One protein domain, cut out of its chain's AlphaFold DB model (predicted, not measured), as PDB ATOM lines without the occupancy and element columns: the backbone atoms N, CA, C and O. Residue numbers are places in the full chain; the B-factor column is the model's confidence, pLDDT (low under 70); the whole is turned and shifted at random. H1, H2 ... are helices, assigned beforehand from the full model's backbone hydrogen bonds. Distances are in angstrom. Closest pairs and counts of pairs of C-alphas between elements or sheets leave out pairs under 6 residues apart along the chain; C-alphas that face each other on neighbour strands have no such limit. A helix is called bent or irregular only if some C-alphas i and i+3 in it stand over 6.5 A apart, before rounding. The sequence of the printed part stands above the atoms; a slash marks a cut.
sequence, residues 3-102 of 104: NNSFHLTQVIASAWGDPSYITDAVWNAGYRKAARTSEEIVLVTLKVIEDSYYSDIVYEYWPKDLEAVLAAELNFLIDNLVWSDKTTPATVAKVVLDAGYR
ATOM      1  N   ASN A   3      79.467  12.742 328.685       72.00
ATOM      2  CA  ASN A   3      79.046  12.514 327.312       72.00
ATOM      3  C   ASN A   3      77.920  11.471 327.356       72.00
ATOM      4  O   ASN A   3      78.189  10.270 327.386       72.00
ATOM      5  N   ASN A   4      76.667  11.938 327.440       78.56
ATOM      6  CA  ASN A   4      75.478  11.101 327.626       78.56
ATOM      7  C   ASN A   4      75.389   9.987 326.576       78.56
ATOM      8  O   ASN A   4      74.849   8.930 326.884       78.56
ATOM      9  N   SER A   5      75.968  10.202 325.389       87.94
ATOM     10  CA  SER A   5      76.090   9.201 324.326       87.94
ATOM     11  C   SER A   5      77.031   8.052 324.693       87.94
ATOM     12  O   SER A   5      76.653   6.889 324.565       87.94
ATOM     13  N   PHE A   6      78.219   8.347 325.229       94.19
ATOM     14  CA  PHE A   6      79.171   7.308 325.634       94.19
ATOM     15  C   PHE A   6      78.629   6.471 326.799       94.19
ATOM     16  O   PHE A   6      78.631   5.246 326.725       94.19
ATOM     17  N   HIS A   7      78.097   7.126 327.835       95.75
ATOM     18  CA  HIS A   7      77.509   6.429 328.981       95.75
ATOM     19  C   HIS A   7      76.313   5.558 328.565       95.75
ATOM     20  O   HIS A   7      76.258   4.384 328.923       95.75
ATOM     21  N   LEU A   8      75.383   6.092 327.762       97.69
ATOM     22  CA  LEU A   8      74.229   5.328 327.283       97.69
ATOM     23  C   LEU A   8      74.654   4.123 326.438       97.69
ATOM     24  O   LEU A   8      74.104   3.040 326.594       97.69
ATOM     25  N   THR A   9      75.672   4.292 325.591       98.06
ATOM     26  CA  THR A   9      76.230   3.191 324.794       98.06
ATOM     27  C   THR A   9      76.739   2.059 325.689       98.06
ATOM     28  O   THR A   9      76.494   0.897 325.385       98.06
ATOM     29  N   GLN A  10      77.408   2.374 326.804       98.06
ATOM     30  CA  GLN A  10      77.886   1.362 327.755       98.06
ATOM     31  C   GLN A  10      76.737   0.645 328.469       98.06
ATOM     32  O   GLN A  10      76.770  -0.577 328.584       98.06
ATOM     33  N   VAL A  11      75.714   1.390 328.902       98.19
ATOM     34  CA  VAL A  11      74.499   0.821 329.509       98.19
ATOM     35  C   VAL A  11      73.842  -0.169 328.547       98.19
ATOM     36  O   VAL A  11      73.641  -1.327 328.905       98.19
ATOM     37  N   ILE A  12      73.608   0.242 327.297       98.25
ATOM     38  CA  ILE A  12      72.996  -0.613 326.272       98.25
ATOM     39  C   ILE A  12      73.880  -1.827 325.964       98.25
ATOM     40  O   ILE A  12      73.376  -2.940 325.859       98.25
ATOM     41  N   ALA A  13      75.199  -1.645 325.853       98.12
ATOM     42  CA  ALA A  13      76.122  -2.746 325.584       98.12
ATOM     43  C   ALA A  13      76.129  -3.799 326.706       98.12
ATOM     44  O   ALA A  13      76.244  -4.987 326.416       98.12
ATOM     45  N   SER A  14      75.981  -3.387 327.971       97.94
ATOM     46  CA  SER A  14      75.938  -4.318 329.108       97.94
ATOM     47  C   SER A  14      74.678  -5.186 329.168       97.94
ATOM     48  O   SER A  14      74.705  -6.234 329.808       97.94
ATOM     49  N   ALA A  15      73.606  -4.776 328.487       97.88
ATOM     50  CA  ALA A  15      72.322  -5.475 328.440       97.88
ATOM     51  C   ALA A  15      71.961  -5.965 327.025       97.88
ATOM     52  O   ALA A  15      70.800  -6.254 326.746       97.88
ATOM     53  N   TRP A  16      72.940  -6.018 326.114       97.56
ATOM     54  CA  TRP A  16      72.713  -6.308 324.699       97.56
ATOM     55  C   TRP A  16      72.088  -7.691 324.467       97.56
ATOM     56  O   TRP A  16      72.465  -8.666 325.117       97.56
ATOM     57  N   GLY A  17      71.187  -7.785 323.488       93.56
ATOM     58  CA  GLY A  17      70.506  -9.025 323.113       93.56
ATOM     59  C   GLY A  17      68.996  -8.837 323.064       93.56
ATOM     60  O   GLY A  17      68.448  -8.677 321.982       93.56
ATOM     61  N   ASP A  18      68.343  -8.842 324.228       95.94
ATOM     62  CA  ASP A  18      66.890  -8.674 324.333       95.94
ATOM     63  C   ASP A  18      66.515  -7.184 324.488       95.94
ATOM     64  O   ASP A  18      67.026  -6.517 325.398       95.94
ATOM     65  N   PRO A  19      65.617  -6.637 323.650       96.56
ATOM     66  CA  PRO A  19      65.133  -5.262 323.761       96.56
ATOM     67  C   PRO A  19      64.548  -4.912 325.129       96.56
ATOM     68  O   PRO A  19      64.687  -3.774 325.580       96.56
ATOM     69  N   SER A  20      63.935  -5.872 325.821       95.69
ATOM     70  CA  SER A  20      63.381  -5.693 327.166       95.69
ATOM     71  C   SER A  20      64.496  -5.448 328.180       95.69
ATOM     72  O   SER A  20      64.432  -4.482 328.936       95.69
ATOM     73  N   TYR A  21      65.588  -6.220 328.123       98.25
ATOM     74  CA  TYR A  21      66.751  -5.991 328.991       98.25
ATOM     75  C   TYR A  21      67.435  -4.656 328.698       98.25
ATOM     76  O   TYR A  21      67.866  -3.962 329.622       98.25
ATOM     77  N   ILE A  22      67.507  -4.258 327.425       98.50
ATOM     78  CA  ILE A  22      68.026  -2.941 327.047       98.50
ATOM     79  C   ILE A  22      67.119  -1.836 327.603       98.50
ATOM     80  O   ILE A  22      67.624  -0.859 328.159       98.50
ATOM     81  N   THR A  23      65.801  -1.998 327.489       98.25
ATOM     82  CA  THR A  23      64.806  -1.058 328.027       98.25
ATOM     83  C   THR A  23      65.004  -0.884 329.527       98.25
ATOM     84  O   THR A  23      65.203   0.244 329.975       98.25
ATOM     85  N   ASP A  24      65.066  -1.982 330.283       98.06
ATOM     86  CA  ASP A  24      65.287  -1.963 331.731       98.06
ATOM     87  C   ASP A  24      66.607  -1.284 332.097       98.06
ATOM     88  O   ASP A  24      66.657  -0.456 333.006       98.06
ATOM     89  N   ALA A  25      67.693  -1.584 331.381       98.25
ATOM     90  CA  ALA A  25      68.998  -0.985 331.645       98.25
ATOM     91  C   ALA A  25      68.993   0.534 331.414       98.25
ATOM     92  O   ALA A  25      69.482   1.295 332.252       98.25
ATOM     93  N   VAL A  26      68.411   0.994 330.304       97.94
ATOM     94  CA  VAL A  26      68.276   2.424 329.985       97.94
ATOM     95  C   VAL A  26      67.359   3.120 330.993       97.94
ATOM     96  O   VAL A  26      67.688   4.212 331.475       97.94
ATOM     97  N   TRP A  27      66.253   2.473 331.369       96.88
ATOM     98  CA  TRP A  27      65.300   2.979 332.351       96.88
ATOM     99  C   TRP A  27      65.947   3.121 333.736       96.88
ATOM    100  O   TRP A  27      65.886   4.196 334.338       96.88
ATOM    101  N   ASN A  28      66.646   2.090 334.209       96.81
ATOM    102  CA  ASN A  28      67.349   2.075 335.496       96.81
ATOM    103  C   ASN A  28      68.549   3.032 335.534       96.81
ATOM    104  O   ASN A  28      68.912   3.537 336.594       96.81
ATOM    105  N   ALA A  29      69.145   3.338 334.380       96.62
ATOM    106  CA  ALA A  29      70.205   4.336 334.261       96.62
ATOM    107  C   ALA A  29      69.702   5.795 334.323       96.62
ATOM    108  O   ALA A  29      70.527   6.716 334.253       96.62
ATOM    109  N   GLY A  30      68.386   6.009 334.455       96.06
ATOM    110  CA  GLY A  30      67.763   7.323 334.636       96.06
ATOM    111  C   GLY A  30      67.493   8.084 333.337       96.06
ATOM    112  O   GLY A  30      67.335   9.300 333.369       96.06
ATOM    113  N   TYR A  31      67.474   7.410 332.182       96.94
ATOM    114  CA  TYR A  31      67.132   8.070 330.923       96.94
ATOM    115  C   TYR A  31      65.613   8.180 330.776       96.94
ATOM    116  O   TYR A  31      64.911   7.170 330.726       96.94
ATOM    117  N   ARG A  32      65.105   9.410 330.680       96.06
ATOM    118  CA  ARG A  32      63.685   9.733 330.486       96.06
ATOM    119  C   ARG A  32      63.524  10.798 329.406       96.06
ATOM    120  O   ARG A  32      64.452  11.555 329.121       96.06
ATOM    121  N   LYS A  33      62.350  10.861 328.781       95.75
ATOM    122  CA  LYS A  33      61.946  12.065 328.039       95.75
ATOM    123  C   LYS A  33      61.555  13.158 329.035       95.75
ATOM    124  O   LYS A  33      61.223  12.860 330.178       95.75
ATOM    125  N   ALA A  34      61.572  14.411 328.588       94.06
ATOM    126  CA  ALA A  34      61.099  15.532 329.395       94.06
ATOM    127  C   ALA A  34      59.650  15.322 329.880       94.06
ATOM    128  O   ALA A  34      58.875  14.585 329.260       94.06
ATOM    129  N   ALA A  35      59.294  15.999 330.975       94.12
ATOM    130  CA  ALA A  35      57.933  15.994 331.498       94.12
ATOM    131  C   ALA A  35      56.928  16.403 330.409       94.12
ATOM    132  O   ALA A  35      57.159  17.352 329.658       94.12
ATOM    133  N   ARG A  36      55.818  15.666 330.347       94.75
ATOM    134  CA  ARG A  36      54.754  15.806 329.351       94.75
ATOM    135  C   ARG A  36      53.469  16.294 330.001       94.75
ATOM    136  O   ARG A  36      53.206  16.027 331.172       94.75
ATOM    137  N   THR A  37      52.662  16.990 329.219       97.88
ATOM    138  CA  THR A  37      51.290  17.352 329.574       97.88
ATOM    139  C   THR A  37      50.396  16.112 329.630       97.88
ATOM    140  O   THR A  37      50.690  15.082 329.023       97.88
ATOM    141  N   SER A  38      49.252  16.212 330.312       97.50
ATOM    142  CA  SER A  38      48.282  15.112 330.365       97.50
ATOM    143  C   SER A  38      47.775  14.698 328.978       97.50
ATOM    144  O   SER A  38      47.521  13.520 328.758       97.50
ATOM    145  N   GLU A  39      47.654  15.639 328.037       98.19
ATOM    146  CA  GLU A  39      47.234  15.352 326.660       98.19
ATOM    147  C   GLU A  39      48.276  14.502 325.919       98.19
ATOM    148  O   GLU A  39      47.939  13.471 325.340       98.19
ATOM    149  N   GLU A  40      49.559  14.855 326.021       97.94
ATOM    150  CA  GLU A  40      50.655  14.060 325.451       97.94
ATOM    151  C   GLU A  40      50.748  12.664 326.088       97.94
ATOM    152  O   GLU A  40      51.050  11.688 325.399       97.94
ATOM    153  N   ILE A  41      50.453  12.550 327.389       98.12
ATOM    154  CA  ILE A  41      50.387  11.257 328.083       98.12
ATOM    155  C   ILE A  41      49.220  10.394 327.576       98.12
ATOM    156  O   ILE A  41      49.376   9.184 327.399       98.12
ATOM    157  N   VAL A  42      48.059  10.985 327.287       98.25
ATOM    158  CA  VAL A  42      46.945  10.251 326.666       98.25
ATOM    159  C   VAL A  42      47.347   9.747 325.279       98.25
ATOM    160  O   VAL A  42      47.140   8.571 324.978       98.25
ATOM    161  N   LEU A  43      47.976  10.591 324.457       98.38
ATOM    162  CA  LEU A  43      48.397  10.214 323.105       98.38
ATOM    163  C   LEU A  43      49.425   9.074 323.103       98.38
ATOM    164  O   LEU A  43      49.267   8.125 322.335       98.38
ATOM    165  N   VAL A  44      50.437   9.109 323.979       97.88
ATOM    166  CA  VAL A  44      51.404   7.999 324.077       97.88
ATOM    167  C   VAL A  44      50.746   6.719 324.594       97.88
ATOM    168  O   VAL A  44      51.051   5.641 324.097       97.88
ATOM    169  N   THR A  45      49.794   6.821 325.524       98.38
ATOM    170  CA  THR A  45      49.060   5.652 326.032       98.38
ATOM    171  C   THR A  45      48.264   4.978 324.913       98.38
ATOM    172  O   THR A  45      48.335   3.762 324.758       98.38
ATOM    173  N   LEU A  46      47.551   5.762 324.095       98.44
ATOM    174  CA  LEU A  46      46.829   5.243 322.930       98.44
ATOM    175  C   LEU A  46      47.778   4.589 321.924       98.44
ATOM    176  O   LEU A  46      47.467   3.517 321.413       98.44
ATOM    177  N   LYS A  47      48.946   5.198 321.686       98.06
ATOM    178  CA  LYS A  47      49.949   4.652 320.769       98.06
ATOM    179  C   LYS A  47      50.517   3.316 321.253       98.06
ATOM    180  O   LYS A  47      50.591   2.371 320.484       98.06
ATOM    181  N   VAL A  48      50.849   3.213 322.538       98.19
ATOM    182  CA  VAL A  48      51.360   1.976 323.147       98.19
ATOM    183  C   VAL A  48      50.309   0.862 323.139       98.19
ATOM    184  O   VAL A  48      50.651  -0.299 322.923       98.19
ATOM    185  N   ILE A  49      49.030   1.195 323.337       97.56
ATOM    186  CA  ILE A  49      47.920   0.242 323.193       97.56
ATOM    187  C   ILE A  49      47.811  -0.255 321.746       97.56
ATOM    188  O   ILE A  49      47.691  -1.458 321.520       97.56
ATOM    189  N   GLU A  50      47.867   0.662 320.777       97.88
ATOM    190  CA  GLU A  50      47.866   0.337 319.349       97.88
ATOM    191  C   GLU A  50      49.036  -0.597 318.996       97.88
ATOM    192  O   GLU A  50      48.821  -1.652 318.403       97.88
ATOM    193  N   ASP A  51      50.255  -0.254 319.417       97.00
ATOM    194  CA  ASP A  51      51.460  -1.044 319.148       97.00
ATOM    195  C   ASP A  51      51.392  -2.424 319.812       97.00
ATOM    196  O   ASP A  51      51.680  -3.435 319.175       97.00
ATOM    197  N   SER A  52      50.909  -2.503 321.057       96.81
ATOM    198  CA  SER A  52      50.726  -3.784 321.755       96.81
ATOM    199  C   SER A  52      49.741  -4.700 321.029       96.81
ATOM    200  O   SER A  52      49.957  -5.910 320.966       96.81
ATOM    201  N   TYR A  53      48.670  -4.132 320.469       97.06
ATOM    202  CA  TYR A  53      47.701  -4.876 319.674       97.06
ATOM    203  C   TYR A  53      48.309  -5.388 318.361       97.06
ATOM    204  O   TYR A  53      48.166  -6.566 318.051       97.06
ATOM    205  N   TYR A  54      49.006  -4.535 317.603       96.12
ATOM    206  CA  TYR A  54      49.597  -4.932 316.318       96.12
ATOM    207  C   TYR A  54      50.806  -5.863 316.444       96.12
ATOM    208  O   TYR A  54      51.117  -6.576 315.493       96.12
ATOM    209  N   SER A  55      51.462  -5.877 317.602       94.56
ATOM    210  CA  SER A  55      52.531  -6.822 317.930       94.56
ATOM    211  C   SER A  55      52.019  -8.142 318.525       94.56
ATOM    212  O   SER A  55      52.825  -8.924 319.026       94.56
ATOM    213  N   ASP A  56      50.702  -8.394 318.508       95.94
ATOM    214  CA  ASP A  56      50.062  -9.597 319.065       95.94
ATOM    215  C   ASP A  56      50.446  -9.873 320.537       95.94
ATOM    216  O   ASP A  56      50.468 -11.017 321.005       95.94
ATOM    217  N   ILE A  57      50.742  -8.818 321.308       95.06
ATOM    218  CA  ILE A  57      51.085  -8.947 322.725       95.06
ATOM    219  C   ILE A  57      49.816  -9.313 323.493       95.06
ATOM    220  O   ILE A  57      48.797  -8.619 323.428       95.06
ATOM    221  N   VAL A  58      49.876 -10.390 324.277       96.31
ATOM    222  CA  VAL A  58      48.748 -10.825 325.111       96.31
ATOM    223  C   VAL A  58      48.392  -9.729 326.122       96.31
ATOM    224  O   VAL A  58      49.272  -9.174 326.775       96.31
ATOM    225  N   TYR A  59      47.095  -9.451 326.294       94.62
ATOM    226  CA  TYR A  59      46.569  -8.382 327.162       94.62
ATOM    227  C   TYR A  59      47.135  -8.373 328.595       94.62
ATOM    228  O   TYR A  59      47.248  -7.317 329.224       94.62
ATOM    229  N   GLU A  60      47.489  -9.542 329.130       95.62
ATOM    230  CA  GLU A  60      48.112  -9.677 330.451       95.62
ATOM    231  C   GLU A  60      49.429  -8.890 330.564       95.62
ATOM    232  O   GLU A  60      49.697  -8.313 331.614       95.62
ATOM    233  N   TYR A  61      50.179  -8.769 329.464       92.94
ATOM    234  CA  TYR A  61      51.457  -8.055 329.397       92.94
ATOM    235  C   TYR A  61      51.330  -6.586 328.973       92.94
ATOM    236  O   TYR A  61      52.333  -5.882 328.893       92.94
ATOM    237  N   TRP A  62      50.117  -6.099 328.700       95.94
ATOM    238  CA  TRP A  62      49.914  -4.681 328.390       95.94
ATOM    239  C   TRP A  62      50.189  -3.817 329.626       95.94
ATOM    240  O   TRP A  62      49.854  -4.239 330.740       95.94
ATOM    241  N   PRO A  63      50.708  -2.587 329.462       96.69
ATOM    242  CA  PRO A  63      51.013  -1.711 330.588       96.69
ATOM    243  C   PRO A  63      49.762  -1.394 331.417       96.69
ATOM    244  O   PRO A  63      48.671  -1.190 330.877       96.69
ATOM    245  N   LYS A  64      49.918  -1.374 332.746       95.44
ATOM    246  CA  LYS A  64      48.820  -1.165 333.715       95.44
ATOM    247  C   LYS A  64      48.906   0.165 334.462       95.44
ATOM    248  O   LYS A  64      47.960   0.540 335.151       95.44
ATOM    249  N   ASP A  65      50.011   0.880 334.303       97.31
ATOM    250  CA  ASP A  65      50.266   2.180 334.905       97.31
ATOM    251  C   ASP A  65      51.113   3.057 333.971       97.31
ATOM    252  O   ASP A  65      51.560   2.619 332.907       97.31
ATOM    253  N   LEU A  66      51.293   4.321 334.362       96.44
ATOM    254  CA  LEU A  66      52.022   5.300 333.564       96.44
ATOM    255  C   LEU A  66      53.489   4.904 333.356       96.44
ATOM    256  O   LEU A  66      53.979   5.021 332.240       96.44
ATOM    257  N   GLU A  67      54.180   4.416 334.387       95.94
ATOM    258  CA  GLU A  67      55.593   4.035 334.268       95.94
ATOM    259  C   GLU A  67      55.771   2.911 333.245       95.94
ATOM    260  O   GLU A  67      56.647   2.991 332.385       95.94
ATOM    261  N   ALA A  68      54.880   1.919 333.264       96.88
ATOM    262  CA  ALA A  68      54.863   0.844 332.284       96.88
ATOM    263  C   ALA A  68      54.575   1.355 330.861       96.88
ATOM    264  O   ALA A  68      55.204   0.885 329.916       96.88
ATOM    265  N   VAL A  69      53.674   2.333 330.680       98.19
ATOM    266  CA  VAL A  69      53.431   2.961 329.363       98.19
ATOM    267  C   VAL A  69      54.697   3.639 328.844       98.19
ATOM    268  O   VAL A  69      55.056   3.472 327.678       98.19
ATOM    269  N   LEU A  70      55.390   4.400 329.692       97.56
ATOM    270  CA  LEU A  70      56.577   5.137 329.265       97.56
ATOM    271  C   LEU A  70      57.786   4.219 329.016       97.56
ATOM    272  O   LEU A  70      58.571   4.481 328.106       97.56
ATOM    273  N   ALA A  71      57.921   3.129 329.776       97.25
ATOM    274  CA  ALA A  71      58.915   2.094 329.504       97.25
ATOM    275  C   ALA A  71      58.602   1.338 328.199       97.25
ATOM    276  O   ALA A  71      59.502   1.100 327.394       97.25
ATOM    277  N   ALA A  72      57.327   1.028 327.935       97.75
ATOM    278  CA  ALA A  72      56.902   0.401 326.684       97.75
ATOM    279  C   ALA A  72      57.162   1.302 325.465       97.75
ATOM    280  O   ALA A  72      57.629   0.814 324.440       97.75
ATOM    281  N   GLU A  73      56.950   2.619 325.575       98.19
ATOM    282  CA  GLU A  73      57.317   3.584 324.524       98.19
ATOM    283  C   GLU A  73      58.808   3.485 324.153       98.19
ATOM    284  O   GLU A  73      59.169   3.555 322.976       98.19
ATOM    285  N   LEU A  74      59.691   3.325 325.144       98.19
ATOM    286  CA  LEU A  74      61.117   3.102 324.901       98.19
ATOM    287  C   LEU A  74      61.369   1.747 324.233       98.19
ATOM    288  O   LEU A  74      62.162   1.683 323.297       98.19
ATOM    289  N   ASN A  75      60.705   0.688 324.693       98.06
ATOM    290  CA  ASN A  75      60.867  -0.649 324.132       98.06
ATOM    291  C   ASN A  75      60.468  -0.692 322.650       98.06
ATOM    292  O   ASN A  75      61.288  -1.060 321.813       98.06
ATOM    293  N   PHE A  76      59.277  -0.195 322.302       97.69
ATOM    294  CA  PHE A  76      58.795  -0.148 320.916       97.69
ATOM    295  C   PHE A  76      59.687   0.692 319.994       97.69
ATOM    296  O   PHE A  76      59.823   0.380 318.811       97.69
ATOM    297  N   LEU A  77      60.340   1.732 320.523       97.38
ATOM    298  CA  LEU A  77      61.310   2.523 319.764       97.38
ATOM    299  C   LEU A  77      62.527   1.691 319.323       97.38
ATOM    300  O   LEU A  77      63.090   1.961 318.259       97.38
ATOM    301  N   ILE A  78      62.968   0.729 320.140       97.12
ATOM    302  CA  ILE A  78      64.230   0.004 319.931       97.12
ATOM    303  C   ILE A  78      64.055  -1.456 319.507       97.12
ATOM    304  O   ILE A  78      65.013  -2.022 318.988       97.12
ATOM    305  N   ASP A  79      62.880  -2.053 319.696       95.50
ATOM    306  CA  ASP A  79      62.626  -3.487 319.508       95.50
ATOM    307  C   ASP A  79      63.060  -3.978 318.121       95.50
ATOM    308  O   ASP A  79      64.074  -4.662 317.977       95.50
ATOM    309  N   ASN A  80      62.398  -3.499 317.066       92.06
ATOM    310  CA  ASN A  80      62.747  -3.849 315.685       92.06
ATOM    311  C   ASN A  80      64.193  -3.489 315.306       92.06
ATOM    312  O   ASN A  80      64.800  -4.137 314.451       92.06
ATOM    313  N   LEU A  81      64.747  -2.437 315.913       94.81
ATOM    314  CA  LEU A  81      66.098  -1.979 315.617       94.81
ATOM    315  C   LEU A  81      67.137  -2.989 316.120       94.81
ATOM    316  O   LEU A  81      68.082  -3.292 315.394       94.81
ATOM    317  N   VAL A  82      66.974  -3.518 317.334       95.31
ATOM    318  CA  VAL A  82      67.934  -4.431 317.982       95.31
ATOM    319  C   VAL A  82      68.074  -5.754 317.228       95.31
ATOM    320  O   VAL A  82      69.168  -6.314 317.191       95.31
ATOM    321  N   TRP A  83      67.016  -6.215 316.560       93.69
ATOM    322  CA  TRP A  83      67.036  -7.468 315.802       93.69
ATOM    323  C   TRP A  83      67.790  -7.398 314.465       93.69
ATOM    324  O   TRP A  83      68.049  -8.434 313.852       93.69
ATOM    325  N   SER A  84      68.175  -6.207 313.994       94.56
ATOM    326  CA  SER A  84      68.992  -6.082 312.782       94.56
ATOM    327  C   SER A  84      70.461  -6.423 313.044       94.56
ATOM    328  O   SER A  84      71.100  -5.888 313.947       94.56
ATOM    329  N   ASP A  85      71.037  -7.226 312.147       91.56
ATOM    330  CA  ASP A  85      72.460  -7.593 312.076       91.56
ATOM    331  C   ASP A  85      73.429  -6.398 311.988       91.56
ATOM    332  O   ASP A  85      74.613  -6.521 312.304       91.56
ATOM    333  N   LYS A  86      72.938  -5.232 311.559       92.62
ATOM    334  CA  LYS A  86      73.717  -3.993 311.413       92.62
ATOM    335  C   LYS A  86      73.634  -3.085 312.635       92.62
ATOM    336  O   LYS A  86      74.324  -2.062 312.685       92.62
ATOM    337  N   THR A  87      72.778  -3.409 313.597       96.50
ATOM    338  CA  THR A  87      72.570  -2.565 314.766       96.50
ATOM    339  C   THR A  87      73.659  -2.809 315.798       96.50
ATOM    340  O   THR A  87      74.040  -3.934 316.103       96.50
ATOM    341  N   THR A  88      74.159  -1.712 316.361       97.38
ATOM    342  CA  THR A  88      75.122  -1.725 317.461       97.38
ATOM    343  C   THR A  88      74.538  -0.992 318.669       97.38
ATOM    344  O   THR A  88      73.660  -0.138 318.488       97.38
ATOM    345  N   PRO A  89      75.072  -1.210 319.884       98.06
ATOM    346  CA  PRO A  89      74.712  -0.413 321.055       98.06
ATOM    347  C   PRO A  89      74.798   1.102 320.824       98.06
ATOM    348  O   PRO A  89      73.949   1.849 321.299       98.06
ATOM    349  N   ALA A  90      75.785   1.561 320.048       97.44
ATOM    350  CA  ALA A  90      75.949   2.977 319.721       97.44
ATOM    351  C   ALA A  90      74.834   3.497 318.796       97.44
ATOM    352  O   ALA A  90      74.366   4.624 318.960       97.44
ATOM    353  N   THR A  91      74.377   2.675 317.846       96.88
ATOM    354  CA  THR A  91      73.232   3.001 316.981       96.88
ATOM    355  C   THR A  91      71.956   3.147 317.809       96.88
ATOM    356  O   THR A  91      71.241   4.135 317.649       96.88
ATOM    357  N   VAL A  92      71.697   2.217 318.737       97.88
ATOM    358  CA  VAL A  92      70.535   2.294 319.638       97.88
ATOM    359  C   VAL A  92      70.641   3.510 320.559       97.88
ATOM    360  O   VAL A  92      69.683   4.271 320.669       97.88
ATOM    361  N   ALA A  93      71.814   3.767 321.148       97.94
ATOM    362  CA  ALA A  93      72.048   4.949 321.979       97.94
ATOM    363  C   ALA A  93      71.724   6.241 321.222       97.94
ATOM    364  O   ALA A  93      71.073   7.134 321.762       97.94
ATOM    365  N   LYS A  94      72.144   6.330 319.955       97.00
ATOM    366  CA  LYS A  94      71.824   7.466 319.095       97.00
ATOM    367  C   LYS A  94      70.314   7.614 318.900       97.00
ATOM    368  O   LYS A  94      69.808   8.701 319.134       97.00
ATOM    369  N   VAL A  95      69.597   6.547 318.540       97.50
ATOM    370  CA  VAL A  95      68.134   6.589 318.338       97.50
ATOM    371  C   VAL A  95      67.397   7.015 319.610       97.50
ATOM    372  O   VAL A  95      66.517   7.868 319.554       97.50
ATOM    373  N   VAL A  96      67.802   6.494 320.768       97.88
ATOM    374  CA  VAL A  96      67.241   6.876 322.071       97.88
ATOM    375  C   VAL A  96      67.473   8.368 322.357       97.88
ATOM    376  O   VAL A  96      66.553   9.085 322.752       97.88
ATOM    377  N   LEU A  97      68.678   8.888 322.102       97.00
ATOM    378  CA  LEU A  97      68.963  10.317 322.267       97.00
ATOM    379  C   LEU A  97      68.223  11.187 321.236       97.00
ATOM    380  O   LEU A  97      67.708  12.248 321.595       97.00
ATOM    381  N   ASP A  98      68.129  10.756 319.984       97.06
ATOM    382  CA  ASP A  98      67.415  11.480 318.928       97.06
ATOM    383  C   ASP A  98      65.903  11.530 319.226       97.06
ATOM    384  O   ASP A  98      65.259  12.548 318.983       97.06
ATOM    385  N   ALA A  99      65.356  10.499 319.881       96.62
ATOM    386  CA  ALA A  99      63.979  10.464 320.377       96.62
ATOM    387  C   ALA A  99      63.731  11.332 321.630       96.62
ATOM    388  O   ALA A  99      62.609  11.382 322.135       96.62
ATOM    389  N   GLY A 100      64.757  12.019 322.143       96.06
ATOM    390  CA  GLY A 100      64.628  12.987 323.234       96.06
ATOM    391  C   GLY A 100      64.864  12.434 324.639       96.06
ATOM    392  O   GLY A 100      64.699  13.179 325.603       96.06
ATOM    393  N   TYR A 101      65.296  11.177 324.790       97.19
ATOM    394  CA  TYR A 101      65.665  10.650 326.104       97.19
ATOM    395  C   TYR A 101      66.949  11.313 326.604       97.19
ATOM    396  O   TYR A 101      67.949  11.413 325.889       97.19
ATOM    397  N   ARG A 102      66.945  11.784 327.843       95.31
ATOM    398  CA  ARG A 102      68.089  12.399 328.520       95.31
ATOM    399  C   ARG A 102      68.207  11.783 329.905       95.31
ATOM    400  O   ARG A 102      67.208  11.371 330.480       95.31
TER     401      ARG A 102
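AT A GLANCE: This is residues 3 to 102 of the 104 residues of an uncharacterized protein of Photorhabdus sp. S9-53 (UniProt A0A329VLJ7). A slanting, kinked helix, H4, runs through the middle and joins a ring of four helices to a long helix at one side. In the ring H4 packs on H2 and H5, and H1 closes it by packing on both of these, while H3 packs on H4 alone, at the side of the domain away from H1. The 100 printed residues hold five named helices, in the order H1, H2, H3, H4, H5, and no named strand; the class is all helix. The whole is compact, with a radius of gyration of the C-alphas of 13.3 A, and spans 32 by 29 by 19 A.

HOW THE PARTS SIT: The hub is H4, residues 66 to 82, which touches three other helices and has a kink of 30 degrees near residue 76. It is irregular, with C-alphas 77 and 80 at 7.7 A. With residues 69 to 76 alone it touches residues 44 to 51 of H3, residues 38 to 54; the closest C-alphas are those of Thr 45 and Val 69, 6.1 A apart. H3 and H4 run the same way at a steep tilt of 49 degrees. H4 touches H2, residues 19 to 28, opposite ways at a steep tilt of 48 degrees, with the C-alphas of Pro 19 and Asp 79 closest at 5.2 A. H4 also touches H5, residues 89 to 98, opposite ways at a steep tilt of 50 degrees; the closest C-alphas are those of Ile 78 and Val 92, 6.7 A apart. H1, residues 4 to 14, touches H5, with the C-alphas of Thr 9 and Ala 90 closest at 5.1 A. H1 touches H2 too, with the C-alphas of Ile 12 and Ile 22 closest at 5.5 A. The helix packing is mostly crossed, with no touching pair at a shallow tilt. H2 and H5 are apart, and H3 is apart from H1, H2 and H5. In H1, H2, H3 and H5 every O i to N i+4 pair is within hydrogen-bond range, and in H4 11 of 13 are.

IN THESE COORDINATES: H3 is 24.5 A long from first to last C-alpha and H4 24.3 A. H1 begins at C-alpha 4, (75.478, 11.101, 327.626), and is 15.5 A long. H2 is 14.0 A long. H4 begins at C-alpha 66, (52.022, 5.300, 333.564). H5, 14.1 A long, ends at C-alpha 98, (67.415, 11.480, 318.928).

THE WHOLE: The C-alphas farthest apart are those of Asn 3 and Tyr 59, at 38.6 A. The printed part, residues 3 to 102, has no cut. The link from H3 to H4, 11 residues, is long; that from H1 to H2 is tight, and those from H2 to H3 and from H4 to H5 are short. The mean pLDDT of the printed part is 96.2, and no printed residue is under 70.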